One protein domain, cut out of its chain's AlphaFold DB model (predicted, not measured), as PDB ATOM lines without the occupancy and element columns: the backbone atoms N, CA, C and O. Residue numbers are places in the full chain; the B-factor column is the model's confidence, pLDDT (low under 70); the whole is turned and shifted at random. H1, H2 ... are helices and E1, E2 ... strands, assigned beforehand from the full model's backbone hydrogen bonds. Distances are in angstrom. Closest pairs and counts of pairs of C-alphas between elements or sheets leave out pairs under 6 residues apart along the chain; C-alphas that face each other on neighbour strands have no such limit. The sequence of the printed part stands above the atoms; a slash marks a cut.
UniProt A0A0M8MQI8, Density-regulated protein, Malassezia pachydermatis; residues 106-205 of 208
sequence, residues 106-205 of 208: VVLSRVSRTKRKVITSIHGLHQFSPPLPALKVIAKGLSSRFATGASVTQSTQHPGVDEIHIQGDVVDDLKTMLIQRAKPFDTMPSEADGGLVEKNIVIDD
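What this domain is: This is residues 106 to 205 of the 208 residues of the protein "Density-regulated protein" of Malassezia pachydermatis (UniProt A0A0M8MQI8). A strongly twisted sheet of five strands forms a wall, with the two helices H1 and H2 set apart from each other over the same face and no named helix over the other. H1 covers the E3 edge of the sheet, H2 lies over E1 toward the opposite edge, and a long stretch with no named element, residues 181 to 200, leads from H2 to the last strand. The printed part has 100 residues, with two named helices and five named strands in the order E1, E2, H1, E3, E4, H2, E5. The sheet is mixed, in the order E3, E4, E2, E1, E5, and the class is mixed, helices and strands. The whole is compact, with a radius of gyration of the C-alphas of 12.9 A and spans of 43 by 29 by 25 A.

Where its parts are: E1, residues 106 to 114, begins at C-alpha 106 at (91.301, 230.675, 241.718) and is 24.9 A long. E2, residues 117 to 123, measures 19.6 A. H1, residues 134 to 146, begins at C-alpha 134 at (92.993, 220.700, 253.726) and measures 18.2 A. E3 is residues 150 to 154, 13.3 A, and E4 is residues 162 to 167, 16.7 A. H2, residues 171 to 180, measures 14.2 A. E5, residues 201 to 204, is 9.6 A long and ends at C-alpha 204 at (96.942, 238.619, 238.462).

How they stand to each other: E1 and E2 form a hairpin, antiparallel at 156 degrees, with N 109 and O 121 2.9 A apart, within hydrogen-bond range. E5, an edge strand, is parallel to E1 at 29 degrees, with N 202 and O 106 at 3.0 A. E4 is antiparallel to E2 at 154 degrees, with N 166 and O 120 at 2.9 A. E3, the other edge strand, forms a hairpin with E4, antiparallel at 147 degrees, with N 163 and O 153 at 2.8 A. H1 is on the sheet at a height of 7.7 A, over E3 and along the strands, at 25 degrees to E3 on the local plane; their closest C-alphas, those of Ser 143 and Ala 150, are 5.3 A apart. H2 is on the same face at a height of 10.1 A, over E1 and along the strands, at 20 degrees to E1 on the local plane; their closest C-alphas, those of Leu 108 and Val 171, are 6.8 A apart. H1 and H2 are apart. These helices and the sheet make two layers, helices on one face of a sheet. E2, H1, E3 and E4, H2, E5 are split strand-helix-strand units, two strands running the same way with other strands between them in the sheet, each with a right-handed crossover. In H1 and H2 every O i to N i+4 pair is within hydrogen-bond range.

The domain as a whole: The C-alphas farthest apart, those of Lys 115 and Ala 192, are 42.9 A apart. The printed part has no cut. The link from H2 to E5, 20 residues, is long. The mean pLDDT of the printed part is 73.3; residues 128 to 134, 155 to 160, 180 to 200 and 205 are under 70.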
ATOM      1  N   VAL A 106      89.993 230.705 241.054       80.94
ATOM      2  CA  VAL A 106      91.301 230.675 241.718       80.94
ATOM      3  C   VAL A 106      92.173 231.745 241.083       80.94
ATOM      4  O   VAL A 106      92.360 231.766 239.866       80.94
ATOM      5  N   VAL A 107      92.697 232.644 241.912       83.38
ATOM      6  CA  VAL A 107      93.573 233.727 241.459       83.38
ATOM      7  C   VAL A 107      94.995 233.422 241.907       83.38
ATOM      8  O   VAL A 107      95.248 233.228 243.095       83.38
ATOM      9  N   LEU A 108      95.917 233.373 240.951       86.19
ATOM     10  CA  LEU A 108      97.353 233.266 241.186       86.19
ATOM     11  C   LEU A 108      97.940 234.671 241.070       86.19
ATOM     12  O   LEU A 108      97.860 235.276 240.005       86.19
ATOM     13  N   SER A 109      98.505 235.202 242.151       83.81
ATOM     14  CA  SER A 109      99.114 236.532 242.155       83.81
ATOM     15  C   SER A 109     100.619 236.449 242.386       83.81
ATOM     16  O   SER A 109     101.098 235.724 243.263       83.81
ATOM     17  N   ARG A 110     101.383 237.202 241.591       86.75
ATOM     18  CA  ARG A 110     102.838 237.309 241.726       86.75
ATOM     19  C   ARG A 110     103.174 238.574 242.515       86.75
ATOM     20  O   ARG A 110     102.991 239.679 242.019       86.75
ATOM     21  N   VAL A 111     103.686 238.419 243.734       85.12
ATOM     22  CA  VAL A 111     104.011 239.533 244.637       85.12
ATOM     23  C   VAL A 111     105.517 239.612 244.860       85.12
ATOM     24  O   VAL A 111     106.162 238.641 245.261       85.12
ATOM     25  N   SER A 112     106.111 240.783 244.629       83.38
ATOM     26  CA  SER A 112     107.528 241.005 244.928       83.38
ATOM     27  C   SER A 112     107.714 241.252 246.433       83.38
ATOM     28  O   SER A 112     107.024 242.073 247.030       83.38
ATOM     29  N   ARG A 113     108.629 240.525 247.094       79.38
ATOM     30  CA  ARG A 113     108.930 240.749 248.525       79.38
ATOM     31  C   ARG A 113     110.126 241.668 248.709       79.38
ATOM     32  O   ARG A 113     110.115 242.571 249.539       79.38
ATOM     33  N   THR A 114     111.223 241.381 248.012       79.06
ATOM     34  CA  THR A 114     112.469 242.146 248.152       79.06
ATOM     35  C   THR A 114     113.316 241.998 246.901       79.06
ATOM     36  O   THR A 114     113.857 240.920 246.668       79.06
ATOM     37  N   LYS A 115     113.497 243.080 246.136       77.50
ATOM     38  CA  LYS A 115     114.333 243.149 244.920       77.50
ATOM     39  C   LYS A 115     114.114 241.950 243.979       77.50
ATOM     40  O   LYS A 115     113.192 241.969 243.184       77.50
ATOM     41  N   ARG A 116     114.943 240.903 244.082       79.94
ATOM     42  CA  ARG A 116     114.885 239.695 243.235       79.94
ATOM     43  C   ARG A 116     113.991 238.571 243.783       79.94
ATOM     44  O   ARG A 116     113.851 237.546 243.130       79.94
ATOM     45  N   LYS A 117     113.444 238.706 244.996       83.88
ATOM     46  CA  LYS A 117     112.620 237.677 245.648       83.88
ATOM     47  C   LYS A 117     111.150 237.880 245.313       83.88
ATOM     48  O   LYS A 117     110.568 238.901 245.690       83.88
ATOM     49  N   VAL A 118     110.578 236.865 244.680       86.19
ATOM     50  CA  VAL A 118     109.175 236.783 244.280       86.19
ATOM     51  C   VAL A 118     108.455 235.772 245.173       86.19
ATOM     52  O   VAL A 118     109.040 234.769 245.589       86.19
ATOM     53  N   ILE A 119     107.208 236.072 245.512       87.44
ATOM     54  CA  ILE A 119     106.280 235.196 246.220       87.44
ATOM     55  C   ILE A 119     105.073 234.990 245.315       87.44
ATOM     56  O   ILE A 119     104.536 235.951 244.772       87.44
ATOM     57  N   THR A 120     104.642 233.742 245.180       87.62
ATOM     58  CA  THR A 120     103.397 233.405 244.491       87.62
ATOM     59  C   THR A 120     102.306 233.188 245.540       87.62
ATOM     60  O   THR A 120     102.464 232.341 246.423       87.62
ATOM     61  N   SER A 121     101.226 233.967 245.485       86.06
ATOM     62  CA  SER A 121     100.034 233.792 246.326       86.06
ATOM     63  C   SER A 121      98.938 233.071 245.560       86.06
ATOM     64  O   SER A 121      98.671 233.387 244.402       86.06
ATOM     65  N   ILE A 122      98.267 232.140 246.233       85.69
ATOM     66  CA  ILE A 122      97.086 231.459 245.707       85.69
ATOM     67  C   ILE A 122      95.861 231.894 246.513       85.69
ATOM     68  O   ILE A 122      95.790 231.647 247.721       85.69
ATOM     69  N   HIS A 123      94.890 232.496 245.829       83.06
ATOM     70  CA  HIS A 123      93.605 232.924 246.382       83.06
ATOM     71  C   HIS A 123      92.465 232.040 245.856       83.06
ATOM     72  O   HIS A 123      92.513 231.562 244.724       83.06
ATOM     73  N   GLY A 124      91.411 231.856 246.656       75.69
ATOM     74  CA  GLY A 124      90.189 231.155 246.230       75.69
ATOM     75  C   GLY A 124      90.215 229.631 246.388       75.69
ATOM     76  O   GLY A 124      89.241 228.969 246.052       75.69
ATOM     77  N   LEU A 125      91.294 229.055 246.936       75.75
ATOM     78  CA  LEU A 125      91.379 227.614 247.227       75.75
ATOM     79  C   LEU A 125      90.434 227.158 248.352       75.75
ATOM     80  O   LEU A 125      90.103 225.976 248.431       75.75
ATOM     81  N   HIS A 126      89.985 228.074 249.214       72.62
ATOM     82  CA  HIS A 126      89.081 227.769 250.324       72.62
ATOM     83  C   HIS A 126      87.703 227.273 249.845       72.62
ATOM     84  O   HIS A 126      87.103 226.405 250.471       72.62
ATOM     85  N   GLN A 127      87.226 227.776 248.705       71.62
ATOM     86  CA  GLN A 127      85.912 227.466 248.139       71.62
ATOM     87  C   GLN A 127      85.841 226.070 247.506       71.62
ATOM     88  O   GLN A 127      84.761 225.496 247.428       71.62
ATOM     89  N   PHE A 128      86.979 225.513 247.081       65.38
ATOM     90  CA  PHE A 128      87.039 224.224 246.383       65.38
ATOM     91  C   PHE A 128      87.351 223.036 247.293       65.38
ATOM     92  O   PHE A 128      87.193 221.890 246.878       65.38
ATOM     93  N   SER A 129      87.797 223.289 248.525       60.19
ATOM     94  CA  SER A 129      88.229 222.236 249.442       60.19
ATOM     95  C   SER A 129      87.662 222.431 250.853       60.19
ATOM     96  O   SER A 129      88.382 222.877 251.752       60.19
ATOM     97  N   PRO A 130      86.397 222.048 251.094       52.22
ATOM     98  CA  PRO A 130      85.888 221.830 252.445       52.22
ATOM     99  C   PRO A 130      86.449 220.483 252.943       52.22
ATOM    100  O   PRO A 130      86.085 219.455 252.377       52.22
ATOM    101  N   PRO A 131      87.370 220.423 253.933       51.69
ATOM    102  CA  PRO A 131      87.333 221.160 255.199       51.69
ATOM    103  C   PRO A 131      88.650 221.894 255.570       51.69
ATOM    104  O   PRO A 131      89.710 221.685 254.985       51.69
ATOM    105  N   LEU A 132      88.598 222.701 256.641       53.09
ATOM    106  CA  LEU A 132      89.687 223.523 257.216       53.09
ATOM    107  C   LEU A 132      91.087 222.868 257.411       53.09
ATOM    108  O   LEU A 132      92.072 223.611 257.392       53.09
ATOM    109  N   PRO A 133      91.275 221.538 257.569       56.44
ATOM    110  CA  PRO A 133      92.619 220.944 257.567       56.44
ATOM    111  C   PRO A 133      93.253 220.794 256.170       56.44
ATOM    112  O   PRO A 133      94.464 220.579 256.085       56.44
ATOM    113  N   ALA A 134      92.492 220.933 255.080       67.50
ATOM    114  CA  ALA A 134      92.993 220.700 253.726       67.50
ATOM    115  C   ALA A 134      94.037 221.736 253.279       67.50
ATOM    116  O   ALA A 134      95.032 221.374 252.656       67.50
ATOM    117  N   LEU A 135      93.895 223.008 253.663       73.44
ATOM    118  CA  LEU A 135      94.812 224.071 253.223       73.44
ATOM    119  C   LEU A 135      96.241 223.888 253.761       73.44
ATOM    120  O   LEU A 135      97.212 224.138 253.048       73.44
ATOM    121  N   LYS A 136      96.389 223.375 254.992       77.62
ATOM    122  CA  LYS A 136      97.704 223.058 255.581       77.62
ATOM    123  C   LYS A 136      98.357 221.852 254.904       77.62
ATOM    124  O   LYS A 136      99.573 221.842 254.712       77.62
ATOM    125  N   VAL A 137      97.560 220.850 254.527       80.88
ATOM    126  CA  VAL A 137      98.039 219.671 253.788       80.88
ATOM    127  C   VAL A 137      98.462 220.064 252.375       80.88
ATOM    128  O   VAL A 137      99.539 219.665 251.937       80.88
ATOM    129  N   ILE A 138      97.680 220.910 251.701       79.38
ATOM    130  CA  ILE A 138      98.008 221.462 250.382       79.38
ATOM    131  C   ILE A 138      99.303 222.277 250.456       79.38
ATOM    132  O   ILE A 138     100.215 222.018 249.678       79.38
ATOM    133  N   ALA A 139      99.448 223.180 251.432       83.44
ATOM    134  CA  ALA A 139     100.684 223.943 251.619       83.44
ATOM    135  C   ALA A 139     101.909 223.030 251.827       83.44
ATOM    136  O   ALA A 139     102.948 223.251 251.209       83.44
ATOM    137  N   LYS A 140     101.787 221.962 252.632       83.25
ATOM    138  CA  LYS A 140     102.868 220.978 252.836       83.25
ATOM    139  C   LYS A 140     103.157 220.140 251.582       83.25
ATOM    140  O   LYS A 140     104.304 219.790 251.319       83.25
ATOM    141  N   GLY A 141     102.128 219.815 250.800       83.06
ATOM    142  CA  GLY A 141     102.279 219.126 249.521       83.06
ATOM    143  C   GLY A 141     103.013 219.987 248.497       83.06
ATOM    144  O   GLY A 141     103.938 219.508 247.846       83.06
ATOM    145  N   LEU A 142     102.666 221.272 248.412       84.12
ATOM    146  CA  LEU A 142     103.322 222.235 247.529       84.12
ATOM    147  C   LEU A 142     104.769 222.492 247.965       84.12
ATOM    148  O   LEU A 142     105.662 222.463 247.123       84.12
ATOM    149  N   SER A 143     105.045 222.632 249.267       84.56
ATOM    150  CA  SER A 143     106.427 222.798 249.741       84.56
ATOM    151  C   SER A 143     107.306 221.579 249.462       84.56
ATOM    152  O   SER A 143     108.460 221.733 249.068       84.56
ATOM    153  N   SER A 144     106.762 220.366 249.590       85.88
ATOM    154  CA  SER A 144     107.489 219.138 249.253       85.88
ATOM    155  C   SER A 144     107.732 218.976 247.750       85.88
ATOM    156  O   SER A 144     108.702 218.321 247.378       85.88
ATOM    157  N   ARG A 145     106.854 219.508 246.892       83.88
ATOM    158  CA  ARG A 145     106.965 219.387 245.429       83.88
ATOM    159  C   ARG A 145     107.919 220.403 244.826       83.88
ATOM    160  O   ARG A 145     108.717 220.037 243.975       83.88
ATOM    161  N   PHE A 146     107.854 221.640 245.300       84.75
ATOM    162  CA  PHE A 146     108.681 222.733 244.798       84.75
ATOM    163  C   PHE A 146     109.994 222.904 245.570       84.75
ATOM    164  O   PHE A 146     110.834 223.699 245.168       84.75
ATOM    165  N   ALA A 147     110.188 222.163 246.671       85.75
ATOM    166  CA  ALA A 147     111.316 222.331 247.595       85.75
ATOM    167  C   ALA A 147     111.448 223.774 248.133       85.75
ATOM    168  O   ALA A 147     112.534 224.240 248.480       85.75
ATOM    169  N   THR A 148     110.323 224.485 248.223       83.56
ATOM    170  CA  THR A 148     110.228 225.892 248.630       83.56
ATOM    171  C   THR A 148     109.349 226.044 249.863       83.56
ATOM    172  O   THR A 148     108.401 225.288 250.068       83.56
ATOM    173  N   GLY A 149     109.611 227.058 250.692       86.69
ATOM    174  CA  GLY A 149     108.739 227.361 251.827       86.69
ATOM    175  C   GLY A 149     107.329 227.736 251.361       86.69
ATOM    176  O   GLY A 149     107.181 228.629 250.525       86.69
ATOM    177  N   ALA A 150     106.308 227.084 251.918       86.94
ATOM    178  CA  ALA A 150     104.904 227.434 251.717       86.94
ATOM    179  C   ALA A 150     104.207 227.589 253.073       86.94
ATOM    180  O   ALA A 150     104.392 226.763 253.969       86.94
ATOM    181  N   SER A 151     103.415 228.648 253.229       85.38
ATOM    182  CA  SER A 151     102.699 228.950 254.470       85.38
ATOM    183  C   SER A 151     101.273 229.395 254.189       85.38
ATOM    184  O   SER A 151     101.036 230.127 253.229       85.38
ATOM    185  N   VAL A 152     100.354 228.987 255.065       85.44
ATOM    186  CA  VAL A 152      98.981 229.501 255.087       85.44
ATOM    187  C   VAL A 152      98.979 230.812 255.865       85.44
ATOM    188  O   VAL A 152      99.449 230.858 257.004       85.44
ATOM    189  N   THR A 153      98.477 231.868 255.251       81.88
ATOM    190  CA  THR A 153      98.346 233.208 255.823       81.88
ATOM    191  C   THR A 153      96.914 233.679 255.670       81.88
ATOM    192  O   THR A 153      96.224 233.320 254.723       81.88
ATOM    193  N   GLN A 154      96.449 234.493 256.608       75.50
ATOM    194  CA  GLN A 154      95.139 235.117 256.478       75.50
ATOM    195  C   GLN A 154      95.229 236.297 255.513       75.50
ATOM    196  O   GLN A 154      96.145 237.120 255.618       75.50
ATOM    197  N   SER A 155      94.276 236.371 254.587       68.50
ATOM    198  CA  SER A 155      94.145 237.488 253.658       68.50
ATOM    199  C   SER A 155      93.966 238.800 254.411       68.50
ATOM    200  O   SER A 155      93.177 238.899 255.353       68.50
ATOM    201  N   THR A 156      94.653 239.846 253.959       63.41
ATOM    202  CA  THR A 156      94.470 241.211 254.473       63.41
ATOM    203  C   THR A 156      93.269 241.921 253.844       63.41
ATOM    204  O   THR A 156      92.820 242.936 254.372       63.41
ATOM    205  N   GLN A 157      92.742 241.406 252.726       62.34
ATOM    206  CA  GLN A 157      91.659 242.032 251.959       62.34
ATOM    207  C   GLN A 157      90.267 241.538 252.377       62.34
ATOM    208  O   GLN A 157      89.303 242.298 252.292       62.34
ATOM    209  N   HIS A 158      90.163 240.304 252.884       60.97
ATOM    210  CA  HIS A 158      88.919 239.740 253.407       60.97
ATOM    211  C   HIS A 158      89.171 238.998 254.733       60.97
ATOM    212  O   HIS A 158      89.854 237.972 254.731       60.97
ATOM    213  N   PRO A 159      88.624 239.472 255.871       59.81
ATOM    214  CA  PRO A 159      88.800 238.799 257.154       59.81
ATOM    215  C   PRO A 159      88.125 237.420 257.134       59.81
ATOM    216  O   PRO A 159      86.933 237.309 256.857       59.81
ATOM    217  N   GLY A 160      88.900 236.371 257.428       62.78
ATOM    218  CA  GLY A 160      88.430 234.979 257.474       62.78
ATOM    219  C   GLY A 160      88.705 234.148 256.216       62.78
ATOM    220  O   GLY A 160      88.302 232.989 256.175       62.78
ATOM    221  N   VAL A 161      89.391 234.704 255.211       70.38
ATOM    222  CA  VAL A 161      89.834 233.951 254.027       70.38
ATOM    223  C   VAL A 161      91.311 233.592 254.170       70.38
ATOM    224  O   VAL A 161      92.163 234.474 254.269       70.38
ATOM    225  N   ASP A 162      91.606 232.295 254.169       77.38
ATOM    226  CA  ASP A 162      92.972 231.770 254.194       77.38
ATOM    227  C   ASP A 162      93.562 231.712 252.773       77.38
ATOM    228  O   ASP A 162      92.927 231.239 251.826       77.38
ATOM    229  N   GLU A 163      94.806 232.160 252.639       81.31
ATOM    230  CA  GLU A 163      95.603 232.197 251.413       81.31
ATOM    231  C   GLU A 163      96.878 231.368 251.588       81.31
ATOM    232  O   GLU A 163      97.366 231.161 252.701       81.31
ATOM    233  N   ILE A 164      97.442 230.880 250.482       86.50
ATOM    234  CA  ILE A 164      98.721 230.159 250.501       86.50
ATOM    235  C   ILE A 164      99.778 231.027 249.827       86.50
ATOM    236  O   ILE A 164      99.644 231.355 248.649       86.50
ATOM    237  N   HIS A 165     100.849 231.358 250.549       87.19
ATOM    238  CA  HIS A 165     102.042 231.987 249.978       87.19
ATOM    239  C   HIS A 165     103.146 230.957 249.776       87.19
ATOM    240  O   HIS A 165     103.497 230.226 250.705       87.19
ATOM    241  N   ILE A 166     103.738 230.957 248.586       89.00
ATOM    242  CA  ILE A 166     104.861 230.100 248.206       89.00
ATOM    243  C   ILE A 166     106.057 230.983 247.864       89.00
ATOM    244  O   ILE A 166     105.937 231.984 247.158       89.00
ATOM    245  N   GLN A 167     107.223 230.621 248.387       87.50
ATOM    246  CA  GLN A 167     108.476 231.296 248.075       87.50
ATOM    247  C   GLN A 167     108.956 230.880 246.682       87.50
ATOM    248  O   GLN A 167     109.247 229.710 246.472       87.50
ATOM    249  N   GLY A 168     109.094 231.828 245.757       86.25
ATOM    250  CA  GLY A 168     109.520 231.558 244.385       86.25
ATOM    251  C   GLY A 168     108.476 231.956 243.347       86.25
ATOM    252  O   GLY A 168     107.322 232.254 243.667       86.25
ATOM    253  N   ASP A 169     108.922 231.981 242.097       84.31
ATOM    254  CA  ASP A 169     108.069 232.180 240.932       84.31
ATOM    255  C   ASP A 169     107.673 230.808 240.387       84.31
ATOM    256  O   ASP A 169     108.464 230.143 239.728       84.31
ATOM    257  N   VAL A 170     106.483 230.353 240.767       83.19
ATOM    258  CA  VAL A 170     105.963 229.015 240.433       83.19
ATOM    259  C   VAL A 170     104.614 229.116 239.718       83.19
ATOM    260  O   VAL A 170     103.840 228.168 239.714       83.19
ATOM    261  N   VAL A 171     104.294 230.276 239.137       82.00
ATOM    262  CA  VAL A 171     102.971 230.558 238.553       82.00
ATOM    263  C   VAL A 171     102.629 229.575 237.428       82.00
ATOM    264  O   VAL A 171     101.536 229.004 237.419       82.00
ATOM    265  N   ASP A 172     103.573 229.332 236.516       83.19
ATOM    266  CA  ASP A 172     103.378 228.453 235.356       83.19
ATOM    267  C   ASP A 172     103.288 226.972 235.752       83.19
ATOM    268  O   ASP A 172     102.414 226.233 235.282       83.19
ATOM    269  N   ASP A 173     104.135 226.545 236.690       84.00
ATOM    270  CA  ASP A 173     104.113 225.181 237.214       84.00
ATOM    271  C   ASP A 173     102.845 224.917 238.033       84.00
ATOM    272  O   ASP A 173     102.237 223.854 237.910       84.00
ATOM    273  N   LEU A 174     102.386 225.890 238.826       80.19
ATOM    274  CA  LEU A 174     101.125 225.794 239.563       80.19
ATOM    275  C   LEU A 174      99.937 225.686 238.617       80.19
ATOM    276  O   LEU A 174      99.079 224.833 238.831       80.19
ATOM    277  N   LYS A 175      99.891 226.493 237.553       81.38
ATOM    278  CA  LYS A 175      98.849 226.377 236.526       81.38
ATOM    279  C   LYS A 175      98.825 224.965 235.941       81.38
ATOM    280  O   LYS A 175      97.761 224.354 235.857       81.38
ATOM    281  N   THR A 176      99.995 224.422 235.619       81.38
ATOM    282  CA  THR A 176     100.135 223.060 235.094       81.38
ATOM    283  C   THR A 176      99.677 222.008 236.110       81.38
ATOM    284  O   THR A 176      98.928 221.100 235.757       81.38
ATOM    285  N   MET A 177     100.040 222.153 237.388       75.94
ATOM    286  CA  MET A 177      99.616 221.245 238.461       75.94
ATOM    287  C   MET A 177      98.112 221.293 238.741       75.94
ATOM    288  O   MET A 177      97.528 220.259 239.073       75.94
ATOM    289  N   LEU A 178      97.485 222.467 238.610       75.19
ATOM    290  CA  LEU A 178      96.038 222.627 238.750       75.19
ATOM    291  C   LEU A 178      95.291 221.935 237.599       75.19
ATOM    292  O   LEU A 178      94.277 221.287 237.846       75.19
ATOM    293  N   ILE A 179      95.816 222.013 236.372       73.25
ATOM    294  CA  ILE A 179      95.252 221.329 235.195       73.25
ATOM    295  C   ILE A 179      95.434 219.809 235.309       73.25
ATOM    296  O   ILE A 179      94.499 219.045 235.087       73.25
ATOM    297  N   GLN A 180      96.630 219.358 235.696       69.75
ATOM    298  CA  GLN A 180      96.974 217.935 235.789       69.75
ATOM    299  C   GLN A 180      96.412 217.237 237.035       69.75
ATOM    300  O   GLN A 180      96.528 216.018 237.140       69.75
ATOM    301  N   ARG A 181      95.833 217.987 237.984       64.81
ATOM    302  CA  ARG A 181      95.288 217.464 239.251       64.81
ATOM    303  C   ARG A 181      96.283 216.580 240.010       64.81
ATOM    304  O   ARG A 181      95.947 215.515 240.514       64.81
ATOM    305  N   ALA A 182      97.536 217.013 240.095       61.44
ATOM    306  CA  ALA A 182      98.568 216.249 240.791       61.44
ATOM    307  C   ALA A 182      98.423 216.345 242.327       61.44
ATOM    308  O   ALA A 182      97.974 217.362 242.862       61.44
ATOM    309  N   LYS A 183      98.880 215.313 243.061       58.09
ATOM    310  CA  LYS A 183      99.046 215.312 244.537       58.09
ATOM    311  C   LYS A 183      99.673 216.647 244.976       58.09
ATOM    312  O   LYS A 183     100.832 216.857 244.593       58.09
ATOM    313  N   PRO A 184      99.009 217.554 245.725       58.38
ATOM    314  CA  PRO A 184      98.004 217.385 246.793       58.38
ATOM    315  C   PRO A 184      96.545 217.774 246.449       58.38
ATOM    316  O   PRO A 184      95.745 217.982 247.358       58.38
ATOM    317  N   PHE A 185      96.192 217.895 245.170       59.50
ATOM    318  CA  PHE A 185      94.865 218.349 244.729       59.50
ATOM    319  C   PHE A 185      93.869 217.215 244.409       59.50
ATOM    320  O   PHE A 185      92.769 217.488 243.937       59.50
ATOM    321  N   ASP A 186      94.224 215.962 244.721       56.31
ATOM    322  CA  ASP A 186      93.418 214.747 244.468       56.31
ATOM    323  C   ASP A 186      92.025 214.766 245.121       56.31
ATOM    324  O   ASP A 186      91.119 214.068 244.678       56.31
ATOM    325  N   THR A 187      91.837 215.547 246.188       56.53
ATOM    326  CA  THR A 187      90.576 215.599 246.946       56.53
ATOM    327  C   THR A 187      89.620 216.702 246.480       56.53
ATOM    328  O   THR A 187      88.612 216.932 247.143       56.53
ATOM    329  N   MET A 188      89.923 217.418 245.390       58.81
ATOM    330  CA  MET A 188      89.010 218.426 244.835       58.81
ATOM    331  C   MET A 188      87.935 217.794 243.930       58.81
ATOM    332  O   MET A 188      88.231 216.849 243.198       58.81
ATOM    333  N   PRO A 189      86.690 218.311 243.949       53.53
ATOM    334  CA  PRO A 189      85.600 217.788 243.128       53.53
ATOM    335  C   PRO A 189      85.911 217.891 241.623       53.53
ATOM    336  O   PRO A 189      86.518 218.856 241.154       53.53
ATOM    337  N   SER A 190      85.503 216.868 240.864       52.69
ATOM    338  CA  SER A 190      85.803 216.720 239.433       52.69
ATOM    339  C   SER A 190      85.029 217.716 238.549       52.69
ATOM    340  O   SER A 190      84.131 218.418 239.009       52.69
ATOM    341  N   GLU A 191      85.354 217.772 237.249       52.81
ATOM    342  CA  GLU A 191      84.773 218.714 236.264       52.81
ATOM    343  C   GLU A 191      83.238 218.639 236.210       52.81
ATOM    344  O   GLU A 191      82.574 219.649 235.995       52.81
ATOM    345  N   ALA A 192      82.671 217.460 236.481       48.66
ATOM    346  CA  ALA A 192      81.229 217.216 236.507       48.66
ATOM    347  C   ALA A 192      80.510 217.797 237.745       48.66
ATOM    348  O   ALA A 192      79.288 217.934 237.731       48.66
ATOM    349  N   ASP A 193      81.251 218.177 238.791       49.06
ATOM    350  CA  ASP A 193      80.724 218.688 240.064       49.06
ATOM    351  C   ASP A 193      81.053 220.166 240.322       49.06
ATOM    352  O   ASP A 193      80.757 220.679 241.401       49.06
ATOM    353  N   GLY A 194      81.607 220.871 239.325       47.38
ATOM    354  CA  GLY A 194      82.025 222.274 239.445       47.38
ATOM    355  C   GLY A 194      83.525 222.460 239.691       47.38
ATOM    356  O   GLY A 194      83.935 223.495 240.212       47.38
ATOM    357  N   GLY A 195      84.343 221.464 239.341       50.72
ATOM    358  CA  GLY A 195      85.799 221.551 239.415       50.72
ATOM    359  C   GLY A 195      86.404 222.638 238.516       50.72
ATOM    360  O   GLY A 195      85.806 223.090 237.539       50.72
ATOM    361  N   LEU A 196      87.625 223.048 238.858       53.78
ATOM    362  CA  LEU A 196      88.382 224.096 238.174       53.78
ATOM    363  C   LEU A 196      88.615 223.761 236.695       53.78
ATOM    364  O   LEU A 196      89.263 222.771 236.367       53.78
ATOM    365  N   VAL A 197      88.121 224.631 235.817       56.62
ATOM    366  CA  VAL A 197      88.433 224.655 234.381       56.62
ATOM    367  C   VAL A 197      89.542 225.688 234.152       56.62
ATOM    368  O   VAL A 197      89.637 226.650 234.913       56.62
ATOM    369  N   GLU A 198      90.341 225.567 233.088       56.50
ATOM    370  CA  GLU A 198      91.391 226.543 232.714       56.50
ATOM    371  C   GLU A 198      90.910 228.007 232.718       56.50
ATOM    372  O   GLU A 198      91.676 228.925 232.994       56.50
ATOM    373  N   LYS A 199      89.614 228.224 232.469       57.44
ATOM    374  CA  LYS A 199      88.954 229.538 232.466       57.44
ATOM    375  C   LYS A 199      88.787 230.159 233.861       57.44
ATOM    376  O   LYS A 199      88.572 231.365 233.962       57.44
ATOM    377  N   ASN A 200      88.875 229.357 234.921       61.94
ATOM    378  CA  ASN A 200      88.702 229.790 236.308       61.94
ATOM    379  C   ASN A 200      90.036 230.124 236.994       61.94
ATOM    380  O   ASN A 200      90.014 230.597 238.130       61.94
ATOM    381  N   ILE A 201      91.171 229.898 236.319       70.00
ATOM    382  CA  ILE A 201      92.508 230.267 236.793       70.00
ATOM    383  C   ILE A 201      92.852 231.642 236.216       70.00
ATOM    384  O   ILE A 201      93.120 231.775 235.023       70.00
ATOM    385  N   VAL A 202      92.839 232.672 237.061       72.81
ATOM    386  CA  VAL A 202      93.234 234.036 236.678       72.81
ATOM    387  C   VAL A 202      94.632 234.310 237.213       72.81
ATOM    388  O   VAL A 202      94.878 234.149 238.407       72.81
ATOM    389  N   ILE A 203      95.544 234.726 236.337       75.12
ATOM    390  CA  ILE A 203      96.868 235.208 236.734       75.12
ATOM    391  C   ILE A 203      96.758 236.723 236.904       75.12
ATOM    392  O   ILE A 203      96.549 237.446 235.933       75.12
ATOM    393  N   ASP A 204      96.848 237.196 238.144       71.12
ATOM    394  CA  ASP A 204      96.942 238.619 238.462       71.12
ATOM    395  C   ASP A 204      98.432 238.990 238.541       71.12
ATOM    396  O   ASP A 204      99.081 238.861 239.583       71.12
ATOM    397  N   ASP A 205      98.985 239.488 237.434       61.22
ATOM    398  CA  ASP A 205     100.313 240.118 237.392       61.22
ATOM    399  C   ASP A 205     100.252 241.541 237.976       61.22
ATOM    400  O   ASP A 205     100.685 242.521 237.364       61.22
TER     401      ASP A 205